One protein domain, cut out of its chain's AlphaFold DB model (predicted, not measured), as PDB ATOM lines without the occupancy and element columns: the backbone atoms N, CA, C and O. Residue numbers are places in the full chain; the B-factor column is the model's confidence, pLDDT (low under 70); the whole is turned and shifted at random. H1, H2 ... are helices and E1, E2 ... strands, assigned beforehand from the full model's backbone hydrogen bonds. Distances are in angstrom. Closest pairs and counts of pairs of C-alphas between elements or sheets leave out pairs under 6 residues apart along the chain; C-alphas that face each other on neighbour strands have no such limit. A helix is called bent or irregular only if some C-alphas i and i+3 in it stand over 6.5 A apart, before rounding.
ATOM      1  N   VAL A  96     115.638  98.881  83.269       95.69
ATOM      2  CA  VAL A  96     114.927  97.638  83.585       95.69
ATOM      3  C   VAL A  96     115.391  97.144  84.945       95.69
ATOM      4  O   VAL A  96     116.591  97.065  85.211       95.69
ATOM      5  N   PHE A  97     114.453  96.818  85.825       96.88
ATOM      6  CA  PHE A  97     114.772  96.359  87.170       96.88
ATOM      7  C   PHE A  97     113.718  95.389  87.690       96.88
ATOM      8  O   PHE A  97     112.602  95.306  87.175       96.88
ATOM      9  N   VAL A  98     114.084  94.640  88.722       97.56
ATOM     10  CA  VAL A  98     113.175  93.733  89.417       97.56
ATOM     11  C   VAL A  98     112.783  94.363  90.741       97.56
ATOM     12  O   VAL A  98     113.653  94.772  91.510       97.56
ATOM     13  N   HIS A  99     111.483  94.398  91.016       97.00
ATOM     14  CA  HIS A  99     110.952  94.578  92.360       97.00
ATOM     15  C   HIS A  99     110.618  93.194  92.921       97.00
ATOM     16  O   HIS A  99     109.728  92.511  92.411       97.00
ATOM     17  N   ALA A 100     111.388  92.752  93.910       96.31
ATOM     18  CA  ALA A 100     111.286  91.425  94.492       96.31
ATOM     19  C   ALA A 100     110.693  91.493  95.899       96.31
ATOM     20  O   ALA A 100     110.984  92.422  96.652       96.31
ATOM     21  N   HIS A 101     109.896  90.487  96.245       95.44
ATOM     22  CA  HIS A 101     109.314  90.285  97.565       95.44
ATOM     23  C   HIS A 101     109.866  88.995  98.169       95.44
ATOM     24  O   HIS A 101     109.884  87.954  97.507       95.44
ATOM     25  N   THR A 102     110.313  89.066  99.418       94.50
ATOM     26  CA  THR A 102     110.808  87.922 100.189       94.50
ATOM     27  C   THR A 102     109.655  87.212 100.898       94.50
ATOM     28  O   THR A 102     108.586  87.791 101.118       94.50
ATOM     29  N   ALA A 103     109.881  85.967 101.324       91.25
ATOM     30  CA  ALA A 103     108.934  85.232 102.167       91.25
ATOM     31  C   ALA A 103     108.637  85.942 103.508       91.25
ATOM     32  O   ALA A 103     107.557  85.790 104.073       91.25
ATOM     33  N   THR A 104     109.562  86.777 103.990       90.62
ATOM     34  CA  THR A 104     109.433  87.574 105.222       90.62
ATOM     35  C   THR A 104     108.661  88.886 105.036       90.62
ATOM     36  O   THR A 104     108.760  89.784 105.874       90.62
ATOM     37  N   ASN A 105     107.910  89.028 103.938       86.31
ATOM     38  CA  ASN A 105     107.133  90.223 103.591       86.31
ATOM     39  C   ASN A 105     107.977  91.510 103.489       86.31
ATOM     40  O   ASN A 105     107.478  92.615 103.697       86.31
ATOM     41  N   SER A 106     109.266  91.371 103.180       89.81
ATOM     42  CA  SER A 106     110.146  92.490 102.839       89.81
ATOM     43  C   SER A 106     110.224  92.623 101.321       89.81
ATOM     44  O   SER A 106     110.022  91.645 100.597       89.81
ATOM     45  N   SER A 107     110.520  93.817 100.812       92.19
ATOM     46  CA  SER A 107     110.755  94.015  99.382       92.19
ATOM     47  C   SER A 107     112.061  94.742  99.112       92.19
ATOM     48  O   SER A 107     112.599  95.458  99.957       92.19
ATOM     49  N   LEU A 108     112.595  94.523  97.915       93.88
ATOM     50  CA  LEU A 108     113.797  95.186  97.434       93.88
ATOM     51  C   LEU A 108     113.716  95.405  95.928       93.88
ATOM     52  O   LEU A 108     113.073  94.648  95.198       93.88
ATOM     53  N   CYS A 109     114.405  96.437  95.457       95.56
ATOM     54  CA  CYS A 109     114.598  96.676  94.036       95.56
ATOM     55  C   CYS A 109     116.036  96.338  93.645       95.56
ATOM     56  O   CYS A 109     116.979  96.685  94.358       95.56
ATOM     57  N   LYS A 110     116.215  95.683  92.496       95.94
ATOM     58  CA  LYS A 110     117.533  95.385  91.934       95.94
ATOM     59  C   LYS A 110     117.561  95.682  90.442       95.94
ATOM     60  O   LYS A 110     116.738  95.157  89.693       95.94
ATOM     61  N   ASP A 111     118.525  96.496  90.020       95.81
ATOM     62  CA  ASP A 111     118.801  96.754  88.608       95.81
ATOM     63  C   ASP A 111     119.034  95.450  87.831       95.81
ATOM     64  O   ASP A 111     119.649  94.496  88.327       95.81
ATOM     65  N   MET A 112     118.559  95.422  86.586       96.56
ATOM     66  CA  MET A 112     118.940  94.405  85.616       96.56
ATOM     67  C   MET A 112     119.965  94.983  84.648       96.56
ATOM     68  O   MET A 112     119.856  96.122  84.196       96.56
ATOM     69  N   VAL A 113     120.967  94.181  84.313       94.69
ATOM     70  CA  VAL A 113     122.058  94.597  83.432       94.69
ATOM     71  C   VAL A 113     121.766  94.114  82.018       94.69
ATOM     72  O   VAL A 113     121.509  92.927  81.824       94.69
ATOM     73  N   LEU A 114     121.836  95.018  81.036       96.00
ATOM     74  CA  LEU A 114     121.866  94.647  79.622       96.00
ATOM     75  C   LEU A 114     123.180  93.917  79.334       96.00
ATOM     76  O   LEU A 114     124.256  94.524  79.348       96.00
ATOM     77  N   ASP A 115     123.104  92.611  79.102       93.75
ATOM     78  CA  ASP A 115     124.289  91.759  78.980       93.75
ATOM     79  C   ASP A 115     124.401  91.041  77.632       93.75
ATOM     80  O   ASP A 115     125.463  90.522  77.295       93.75
ATOM     81  N   THR A 116     123.333  90.996  76.837       94.69
ATOM     82  CA  THR A 116     123.354  90.426  75.488       94.69
ATOM     83  C   THR A 116     122.519  91.283  74.553       94.69
ATOM     84  O   THR A 116     121.355  91.571  74.831       94.69
ATOM     85  N   ILE A 117     123.120  91.650  73.425       95.56
ATOM     86  CA  ILE A 117     122.452  92.299  72.300       95.56
ATOM     87  C   ILE A 117     122.577  91.340  71.126       95.56
ATOM     88  O   ILE A 117     123.687  91.038  70.686       95.56
ATOM     89  N   LEU A 118     121.446  90.841  70.648       95.31
ATOM     90  CA  LEU A 118     121.377  90.039  69.438       95.31
ATOM     91  C   LEU A 118     120.845  90.924  68.318       95.31
ATOM     92  O   LEU A 118     119.790  91.534  68.456       95.31
ATOM     93  N   VAL A 119     121.585  90.992  67.216       94.31
ATOM     94  CA  VAL A 119     121.201  91.776  66.044       94.31
ATOM     95  C   VAL A 119     120.888  90.817  64.912       94.31
ATOM     96  O   VAL A 119     121.783  90.161  64.379       94.31
ATOM     97  N   ASP A 120     119.618  90.757  64.540       94.00
ATOM     98  CA  ASP A 120     119.150  90.056  63.355       94.00
ATOM     99  C   ASP A 120     118.938  91.081  62.237       94.00
ATOM    100  O   ASP A 120     117.944  91.811  62.192       94.00
ATOM    101  N   VAL A 121     119.924  91.173  61.346       91.44
ATOM    102  CA  VAL A 121     119.921  92.141  60.241       91.44
ATOM    103  C   VAL A 121     118.880  91.777  59.178       91.44
ATOM    104  O   VAL A 121     118.314  92.669  58.547       91.44
ATOM    105  N   GLU A 122     118.590  90.488  59.002       89.81
ATOM    106  CA  GLU A 122     117.622  90.011  58.015       89.81
ATOM    107  C   GLU A 122     116.192  90.316  58.470       89.81
ATOM    108  O   GLU A 122     115.421  90.931  57.728       89.81
ATOM    109  N   GLN A 123     115.864  89.986  59.724       93.88
ATOM    110  CA  GLN A 123     114.568  90.301  60.336       93.88
ATOM    111  C   GLN A 123     114.453  91.764  60.783       93.88
ATOM    112  O   GLN A 123     113.376  92.192  61.196       93.88
ATOM    113  N   ARG A 124     115.543  92.541  60.694       92.44
ATOM    114  CA  ARG A 124     115.646  93.933  61.168       92.44
ATOM    115  C   ARG A 124     115.205  94.074  62.625       92.44
ATOM    116  O   ARG A 124     114.464  94.993  62.977       92.44
ATOM    117  N   ARG A 125     115.658  93.146  63.465       95.31
ATOM    118  CA  ARG A 125     115.316  93.072  64.886       95.31
ATOM    119  C   ARG A 125     116.575  93.167  65.732       95.31
ATOM    120  O   ARG A 125     117.605  92.582  65.404       95.31
ATOM    121  N   ILE A 126     116.473  93.896  66.838       96.06
ATOM    122  CA  ILE A 126     117.468  93.874  67.904       96.06
ATOM    123  C   ILE A 126     116.782  93.337  69.151       96.06
ATOM    124  O   ILE A 126     115.803  93.917  69.616       96.06
ATOM    125  N   ASP A 127     117.300  92.235  69.680       96.31
ATOM    126  CA  ASP A 127     116.830  91.635  70.920       96.31
ATOM    127  C   ASP A 127     117.820  91.956  72.045       96.31
ATOM    128  O   ASP A 127     119.019  91.671  71.957       96.31
ATOM    129  N   CYS A 128     117.312  92.544  73.126       95.88
ATOM    130  CA  CYS A 128     118.097  92.913  74.299       95.88
ATOM    131  C   CYS A 128     117.747  92.000  75.473       95.88
ATOM    132  O   CYS A 128     116.611  91.998  75.947       95.88
ATOM    133  N   SER A 129     118.725  91.243  75.970       95.56
ATOM    134  CA  SER A 129     118.566  90.460  77.198       95.56
ATOM    135  C   SER A 129     119.088  91.244  78.390       95.56
ATOM    136  O   SER A 129     120.245  91.663  78.417       95.56
ATOM    137  N   TYR A 130     118.225  91.404  79.386       96.44
ATOM    138  CA  TYR A 130     118.578  91.959  80.681       96.44
ATOM    139  C   TYR A 130     118.632  90.817  81.696       96.44
ATOM    140  O   TYR A 130     117.730  89.975  81.722       96.44
ATOM    141  N   ARG A 131     119.674  90.768  82.532       95.19
ATOM    142  CA  ARG A 131     119.833  89.722  83.556       95.19
ATOM    143  C   ARG A 131     120.159  90.303  84.925       95.19
ATOM    144  O   ARG A 131     120.788  91.350  85.060       95.19
ATOM    145  N   THR A 132     119.704  89.596  85.949       95.25
ATOM    146  CA  THR A 132     120.075  89.796  87.350       95.25
ATOM    147  C   THR A 132     119.948  88.456  88.077       95.25
ATOM    148  O   THR A 132     119.384  87.505  87.535       95.25
ATOM    149  N   SER A 133     120.492  88.362  89.283       94.06
ATOM    150  CA  SER A 133     120.431  87.163  90.127       94.06
ATOM    151  C   SER A 133     120.183  87.551  91.577       94.06
ATOM    152  O   SER A 133     120.488  88.673  91.976       94.06
ATOM    153  N   PHE A 134     119.654  86.639  92.381       94.25
ATOM    154  CA  PHE A 134     119.468  86.850  93.814       94.25
ATOM    155  C   PHE A 134     120.185  85.736  94.582       94.25
ATOM    156  O   PHE A 134     120.176  84.601  94.102       94.25
ATOM    157  N   PRO A 135     120.822  86.048  95.724       92.44
ATOM    158  CA  PRO A 135     121.233  85.031  96.683       92.44
ATOM    159  C   PRO A 135     120.023  84.196  97.119       92.44
ATOM    160  O   PRO A 135     118.929  84.741  97.288       92.44
ATOM    161  N   GLU A 136     120.217  82.890  97.277       90.81
ATOM    162  CA  GLU A 136     119.153  81.958  97.669       90.81
ATOM    163  C   GLU A 136     118.615  82.286  99.070       90.81
ATOM    164  O   GLU A 136     117.416  82.186  99.318       90.81
ATOM    165  N   GLU A 137     119.477  82.812  99.941       92.56
ATOM    166  CA  GLU A 137     119.181  83.206 101.320       92.56
ATOM    167  C   GLU A 137     118.148  84.338 101.424       92.56
ATOM    168  O   GLU A 137     117.593  84.566 102.496       92.56
ATOM    169  N   LEU A 138     117.890  85.067 100.330       93.00
ATOM    170  CA  LEU A 138     116.835  86.082 100.306       93.00
ATOM    171  C   LEU A 138     115.427  85.481 100.230       93.00
ATOM    172  O   LEU A 138     114.466  86.228 100.409       93.00
ATOM    173  N   GLU A 139     115.301  84.184  99.927       94.75
ATOM    174  CA  GLU A 139     114.024  83.465  99.837       94.75
ATOM    175  C   GLU A 139     112.973  84.264  99.046       94.75
ATOM    176  O   GLU A 139     111.890  84.609  99.536       94.75
ATOM    177  N   ILE A 140     113.338  84.636  97.814       96.00
ATOM    178  CA  ILE A 140     112.488  85.450  96.944       96.00
ATOM    179  C   ILE A 140     111.208  84.676  96.610       96.00
ATOM    180  O   ILE A 140     111.237  83.688  95.878       96.00
ATOM    181  N   ALA A 141     110.078  85.156  97.125       95.88
ATOM    182  CA  ALA A 141     108.763  84.554  96.943       95.88
ATOM    183  C   ALA A 141     108.063  85.051  95.668       95.88
ATOM    184  O   ALA A 141     107.302  84.309  95.047       95.88
ATOM    185  N   ALA A 142     108.309  86.300  95.261       95.44
ATOM    186  CA  ALA A 142     107.751  86.863  94.034       95.44
ATOM    187  C   ALA A 142     108.660  87.937  93.426       95.44
ATOM    188  O   ALA A 142     109.324  88.686  94.138       95.44
ATOM    189  N   CYS A 143     108.624  88.055  92.099       95.56
ATOM    190  CA  CYS A 143     109.324  89.089  91.343       95.56
ATOM    191  C   CYS A 143     108.364  89.791  90.388       95.56
ATOM    192  O   CYS A 143     107.575  89.146  89.699       95.56
ATOM    193  N   GLN A 144     108.490  91.109  90.291       96.38
ATOM    194  CA  GLN A 144     107.840  91.926  89.275       96.38
ATOM    195  C   GLN A 144     108.913  92.563  88.398       96.38
ATOM    196  O   GLN A 144     109.805  93.253  88.897       96.38
ATOM    197  N   LEU A 145     108.817  92.341  87.087       96.88
ATOM    198  CA  LEU A 145     109.621  93.067  86.112       96.88
ATOM    199  C   LEU A 145     109.077  94.490  85.990       96.88
ATOM    200  O   LEU A 145     107.876  94.692  85.800       96.88
ATOM    201  N   ARG A 146     109.965  95.471  86.104       96.12
ATOM    202  CA  ARG A 146     109.647  96.891  86.000       96.12
ATOM    203  C   ARG A 146     110.506  97.524  84.911       96.12
ATOM    204  O   ARG A 146     111.665  97.155  84.718       96.12
ATOM    205  N   PHE A 147     109.922  98.493  84.224       94.38
ATOM    206  CA  PHE A 147     110.549  99.268  83.164       94.38
ATOM    207  C   PHE A 147     110.204 100.740  83.373       94.38
ATOM    208  O   PHE A 147     109.052 101.054  83.662       94.38
ATOM    209  N   ILE A 148     111.200 101.613  83.242       93.81
ATOM    210  CA  ILE A 148     111.019 103.068  83.232       93.81
ATOM    211  C   ILE A 148     111.647 103.579  81.942       93.81
ATOM    212  O   ILE A 148     112.872 103.461  81.764       93.81
ATOM    213  N   ALA A 149     110.830 104.147  81.054       90.19
ATOM    214  CA  ALA A 149     111.342 104.718  79.819       90.19
ATOM    215  C   ALA A 149     112.272 105.889  80.143       90.19
ATOM    216  O   ALA A 149     112.067 106.624  81.112       90.19
ATOM    217  N   ARG A 150     113.301 106.111  79.319       88.50
ATOM    218  CA  ARG A 150     114.292 107.169  79.582       88.50
ATOM    219  C   ARG A 150     113.683 108.541  79.898       88.50
ATOM    220  O   ARG A 150     114.180 109.226  80.787       88.50
ATOM    221  N   HIS A 151     112.645 108.932  79.164       89.44
ATOM    222  CA  HIS A 151     112.008 110.240  79.307       89.44
ATOM    223  C   HIS A 151     111.125 110.359  80.562       89.44
ATOM    224  O   HIS A 151     110.868 111.473  80.993       89.44
ATOM    225  N   GLU A 152     110.737 109.241  81.183       92.19
ATOM    226  CA  GLU A 152     109.892 109.188  82.388       92.19
ATOM    227  C   GLU A 152     110.721 109.118  83.684       92.19
ATOM    228  O   GLU A 152     110.187 109.184  84.789       92.19
ATOM    229  N   ARG A 153     112.053 108.976  83.582       90.88
ATOM    230  CA  ARG A 153     112.931 108.775  84.749       90.88
ATOM    231  C   ARG A 153     112.842 109.912  85.764       90.88
ATOM    232  O   ARG A 153     112.849 109.639  86.958       90.88
ATOM    233  N   ALA A 154     112.795 111.161  85.301       91.75
ATOM    234  CA  ALA A 154     112.727 112.323  86.186       91.75
ATOM    235  C   ALA A 154     111.422 112.333  86.994       91.75
ATOM    236  O   ALA A 154     111.457 112.521  88.208       91.75
ATOM    237  N   ASP A 155     110.303 112.035  86.333       93.06
ATOM    238  CA  ASP A 155     108.987 111.978  86.965       93.06
ATOM    239  C   ASP A 155     108.913 110.830  87.978       93.06
ATOM    240  O   ASP A 155     108.435 111.020  89.094       93.06
ATOM    241  N   GLN A 156     109.477 109.662  87.644       92.81
ATOM    242  CA  GLN A 156     109.541 108.522  88.561       92.81
ATOM    243  C   GLN A 156     110.372 108.829  89.821       92.81
ATOM    244  O   GLN A 156     109.987 108.442  90.924       92.81
ATOM    245  N   ILE A 157     111.510 109.519  89.670       93.00
ATOM    246  CA  ILE A 157     112.357 109.953  90.795       93.00
ATOM    247  C   ILE A 157     111.580 110.929  91.681       93.00
ATOM    248  O   ILE A 157     111.516 110.730  92.893       93.00
ATOM    249  N   ALA A 158     110.948 111.943  91.085       92.44
ATOM    250  CA  ALA A 158     110.169 112.938  91.817       92.44
ATOM    251  C   ALA A 158     108.977 112.306  92.560       92.44
ATOM    252  O   ALA A 158     108.726 112.633  93.721       92.44
ATOM    253  N   ALA A 159     108.279 111.355  91.932       91.50
ATOM    254  CA  ALA A 159     107.191 110.608  92.560       91.50
ATOM    255  C   ALA A 159     107.682 109.776  93.755       91.50
ATOM    256  O   ALA A 159     107.059 109.787  94.818       91.50
ATOM    257  N   ALA A 160     108.827 109.100  93.623       91.38
ATOM    258  CA  ALA A 160     109.419 108.343  94.723       91.38
ATOM    259  C   ALA A 160     109.882 109.238  95.881       91.38
ATOM    260  O   ALA A 160     109.700 108.871  97.040       91.38
ATOM    261  N   GLN A 161     110.416 110.428  95.587       89.81
ATOM    262  CA  GLN A 161     110.756 111.431  96.601       89.81
ATOM    263  C   GLN A 161     109.524 111.910  97.370       89.81
ATOM    264  O   GLN A 161     109.559 111.975  98.596       89.81
ATOM    265  N   ALA A 162     108.429 112.202  96.664       89.50
ATOM    266  CA  ALA A 162     107.183 112.646  97.282       89.50
ATOM    267  C   ALA A 162     106.562 111.578  98.201       89.50
ATOM    268  O   ALA A 162     105.959 111.921  99.216       89.50
ATOM    269  N   CYS A 163     106.746 110.294  97.881       88.50
ATOM    270  CA  CYS A 163     106.217 109.179  98.672       88.50
ATOM    271  C   CYS A 163     107.163 108.705  99.787       88.50
ATOM    272  O   CYS A 163     106.822 107.769 100.504       88.50
ATOM    273  N   ARG A 164     108.347 109.311  99.956       82.31
ATOM    274  CA  ARG A 164     109.394 108.806 100.864       82.31
ATOM    275  C   ARG A 164     108.939 108.662 102.319       82.31
ATOM    276  O   ARG A 164     109.323 107.698 102.973       82.31
ATOM    277  N   ASP A 165     108.132 109.608 102.794       84.06
ATOM    278  CA  ASP A 165     107.601 109.632 104.163       84.06
ATOM    279  C   ASP A 165     106.169 109.063 104.253       84.06
ATOM    280  O   ASP A 165     105.550 109.083 105.320       84.06
ATOM    281  N   SER A 166     105.625 108.563 103.137       83.06
ATOM    282  CA  SER A 166     104.303 107.938 103.100       83.06
ATOM    283  C   SER A 166     104.343 106.560 103.760       83.06
ATOM    284  O   SER A 166     105.263 105.774 103.541       83.06
ATOM    285  N   GLN A 167     103.323 106.251 104.563       77.25
ATOM    286  CA  GLN A 167     103.152 104.920 105.159       77.25
ATOM    287  C   GLN A 167     102.353 103.971 104.255       77.25
ATOM    288  O   GLN A 167     102.484 102.757 104.388       77.25
ATOM    289  N   ASP A 168     101.566 104.522 103.327       80.56
ATOM    290  CA  ASP A 168     100.603 103.768 102.516       80.56
ATOM    291  C   ASP A 168     101.031 103.624 101.049       80.56
ATOM    292  O   ASP A 168     100.547 102.739 100.341       80.56
ATOM    293  N   GLU A 169     101.941 104.479 100.574       83.75
ATOM    294  CA  GLU A 169     102.331 104.544  99.167       83.75
ATOM    295  C   GLU A 169     103.840 104.357  98.997       83.75
ATOM    296  O   GLU A 169     104.646 105.070  99.588       83.75
ATOM    297  N   PHE A 170     104.225 103.397  98.153       85.00
ATOM    298  CA  PHE A 170     105.617 103.120  97.820       85.00
ATOM    299  C   PHE A 170     105.796 103.041  96.308       85.00
ATOM    300  O   PHE A 170     105.205 102.190  95.636       85.00
ATOM    301  N   ILE A 171     106.668 103.898  95.778       91.69
ATOM    302  CA  ILE A 171     107.041 103.901  94.367       91.69
ATOM    303  C   ILE A 171     108.372 103.153  94.209       91.69
ATOM    304  O   ILE A 171     109.413 103.647  94.647       91.69
ATOM    305  N   PRO A 172     108.378 101.962  93.584       92.19
ATOM    306  CA  PRO A 172     109.593 101.184  93.421       92.19
ATOM    307  C   PRO A 172     110.527 101.876  92.427       92.19
ATOM    308  O   PRO A 172     110.141 102.194  91.299       92.19
ATOM    309  N   ILE A 173     111.776 102.052  92.844       93.31
ATOM    310  CA  ILE A 173     112.852 102.603  92.024       93.31
ATOM    311  C   ILE A 173     114.085 101.706  92.127       93.31
ATOM    312  O   ILE A 173     114.370 101.160  93.197       93.31
ATOM    313  N   PRO A 174     114.844 101.535  91.038       93.12
ATOM    314  CA  PRO A 174     116.089 100.797  91.107       93.12
ATOM    315  C   PRO A 174     117.160 101.562  91.899       93.12
ATOM    316  O   PRO A 174     117.165 102.798  91.890       93.12
ATOM    317  N   PRO A 175     118.135 100.859  92.502       90.75
ATOM    318  CA  PRO A 175     119.302 101.476  93.133       90.75
ATOM    319  C   PRO A 175     120.034 102.491  92.243       90.75
ATOM    320  O   PRO A 175     120.464 103.533  92.737       90.75
ATOM    321  N   SER A 176     120.123 102.243  90.930       89.19
ATOM    322  CA  SER A 176     120.731 103.177  89.968       89.19
ATOM    323  C   SER A 176     120.024 104.535  89.858       89.19
ATOM    324  O   SER A 176     120.622 105.495  89.371       89.19
ATOM    325  N   LEU A 177     118.768 104.625  90.306       87.81
ATOM    326  CA  LEU A 177     117.993 105.863  90.387       87.81
ATOM    327  C   LEU A 177     117.838 106.390  91.812       87.81
ATOM    328  O   LEU A 177     117.678 107.594  91.990       87.81
ATOM    329  N   ALA A 178     117.941 105.521  92.817       79.88
ATOM    330  CA  ALA A 178     117.796 105.889  94.221       79.88
ATOM    331  C   ALA A 178     118.863 106.882  94.715       79.88
ATOM    332  O   ALA A 178     118.601 107.636  95.640       79.88
ATOM    333  N   ALA A 179     120.041 106.946  94.081       74.38
ATOM    334  CA  ALA A 179     121.061 107.957  94.399       74.38
ATOM    335  C   ALA A 179     120.602 109.409  94.141       74.38
ATOM    336  O   ALA A 179     121.253 110.351  94.589       74.38
ATOM    337  N   HIS A 180     119.509 109.587  93.397       63.06
ATOM    338  CA  HIS A 180     118.915 110.881  93.077       63.06
ATOM    339  C   HIS A 180     117.639 111.172  93.882       63.06
ATOM    340  O   HIS A 180     116.986 112.175  93.595       63.06
TER     341      HIS A 180
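What this domain is: This is residues 96 to 180 of the 181 residues of the protein "DUF2169 domain-containing protein" of Neisseria sicca ATCC 29256 (UniProt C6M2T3). A small twisted sheet of three strands, E2, E1 and E5, is continued at one end by a long two-stranded arm, the hairpin of E3 and E4, whose tip, residues 120 to 125, sticks out. E2 runs on into E3, while beyond the far end of E5 the chain turns into helix H1, and a long stretch then folds back to short H2, which only grazes the sheet. The printed part has 85 residues, with five strands and then two helices along the chain, E1 E2 E3 E4 E5 H1 H2, and the class is mixed, helices and strands. Both sheets, E2 - E1 - E5 and E3 - E4, are antiparallel. The whole is loose, with a radius of gyration of the C-alphas of 15.5 A, and only just flat, spanning 51 by 33 by 18 A.

Where its parts are: E1, residues 96 to 102, begins with C-alpha 96 at (114.927, 97.638, 83.585) and is 19.7 A long. Beside it in the sheet are E2, residues 107 to 111, and E5, residues 140 to 148, 22.4 A long. E3, residues 113 to 120, is 20.8 A long, and E4, residues 125 to 131, is 19.5 A long. H1, residues 150 to 162, is 19.8 A long and begins with C-alpha 150 at (114.292, 107.169, 79.582). H2, residues 175 to 178, ends with C-alpha 178 at (117.796, 105.889, 94.221).

How they stand to each other: The sheet has E1 as its inner strand and is strongly twisted, only just, with C-alphas up to 4.1 A off its best plane. E1 and E5 are antiparallel at 156 degrees, with N 99 and O 144 2.9 A apart, within hydrogen-bond range. E1 and E2 form a hairpin, with N 100 and O 108 at 2.8 A. E2 runs on into E3 at 49 degrees, and the two meet only through their link. In the hairpin of E3 and E4, N 120 and O 125 are 2.9 A apart. H2 only grazes the sheet; the closest C-alphas of E2 and H2 are those of Lys 110 and Pro 175, 6.5 A apart. H1 and H2 are close but not clearly touching, with the C-alphas of Ile 157 and Leu 177 closest at 7.0 A. H1 is not on the sheet, but only just, with 4 pairs of C-alphas within 10 A. H1 is irregular, with C-alphas 151 and 154 7.2 A apart; 7 of its 9 O i to N i+4 pairs are within hydrogen-bond range, and H2 is too short for such a pair.

The domain as a whole: The two C-alphas farthest apart are those of Glu 122 and Gln 167, at 51.5 A. The printed part has no cut. The link from H1 to H2, residues 163 to 174, is long, and that from E4 to E5 is short. The mean pLDDT of the printed part is 91.8, and residue 180 is under 70.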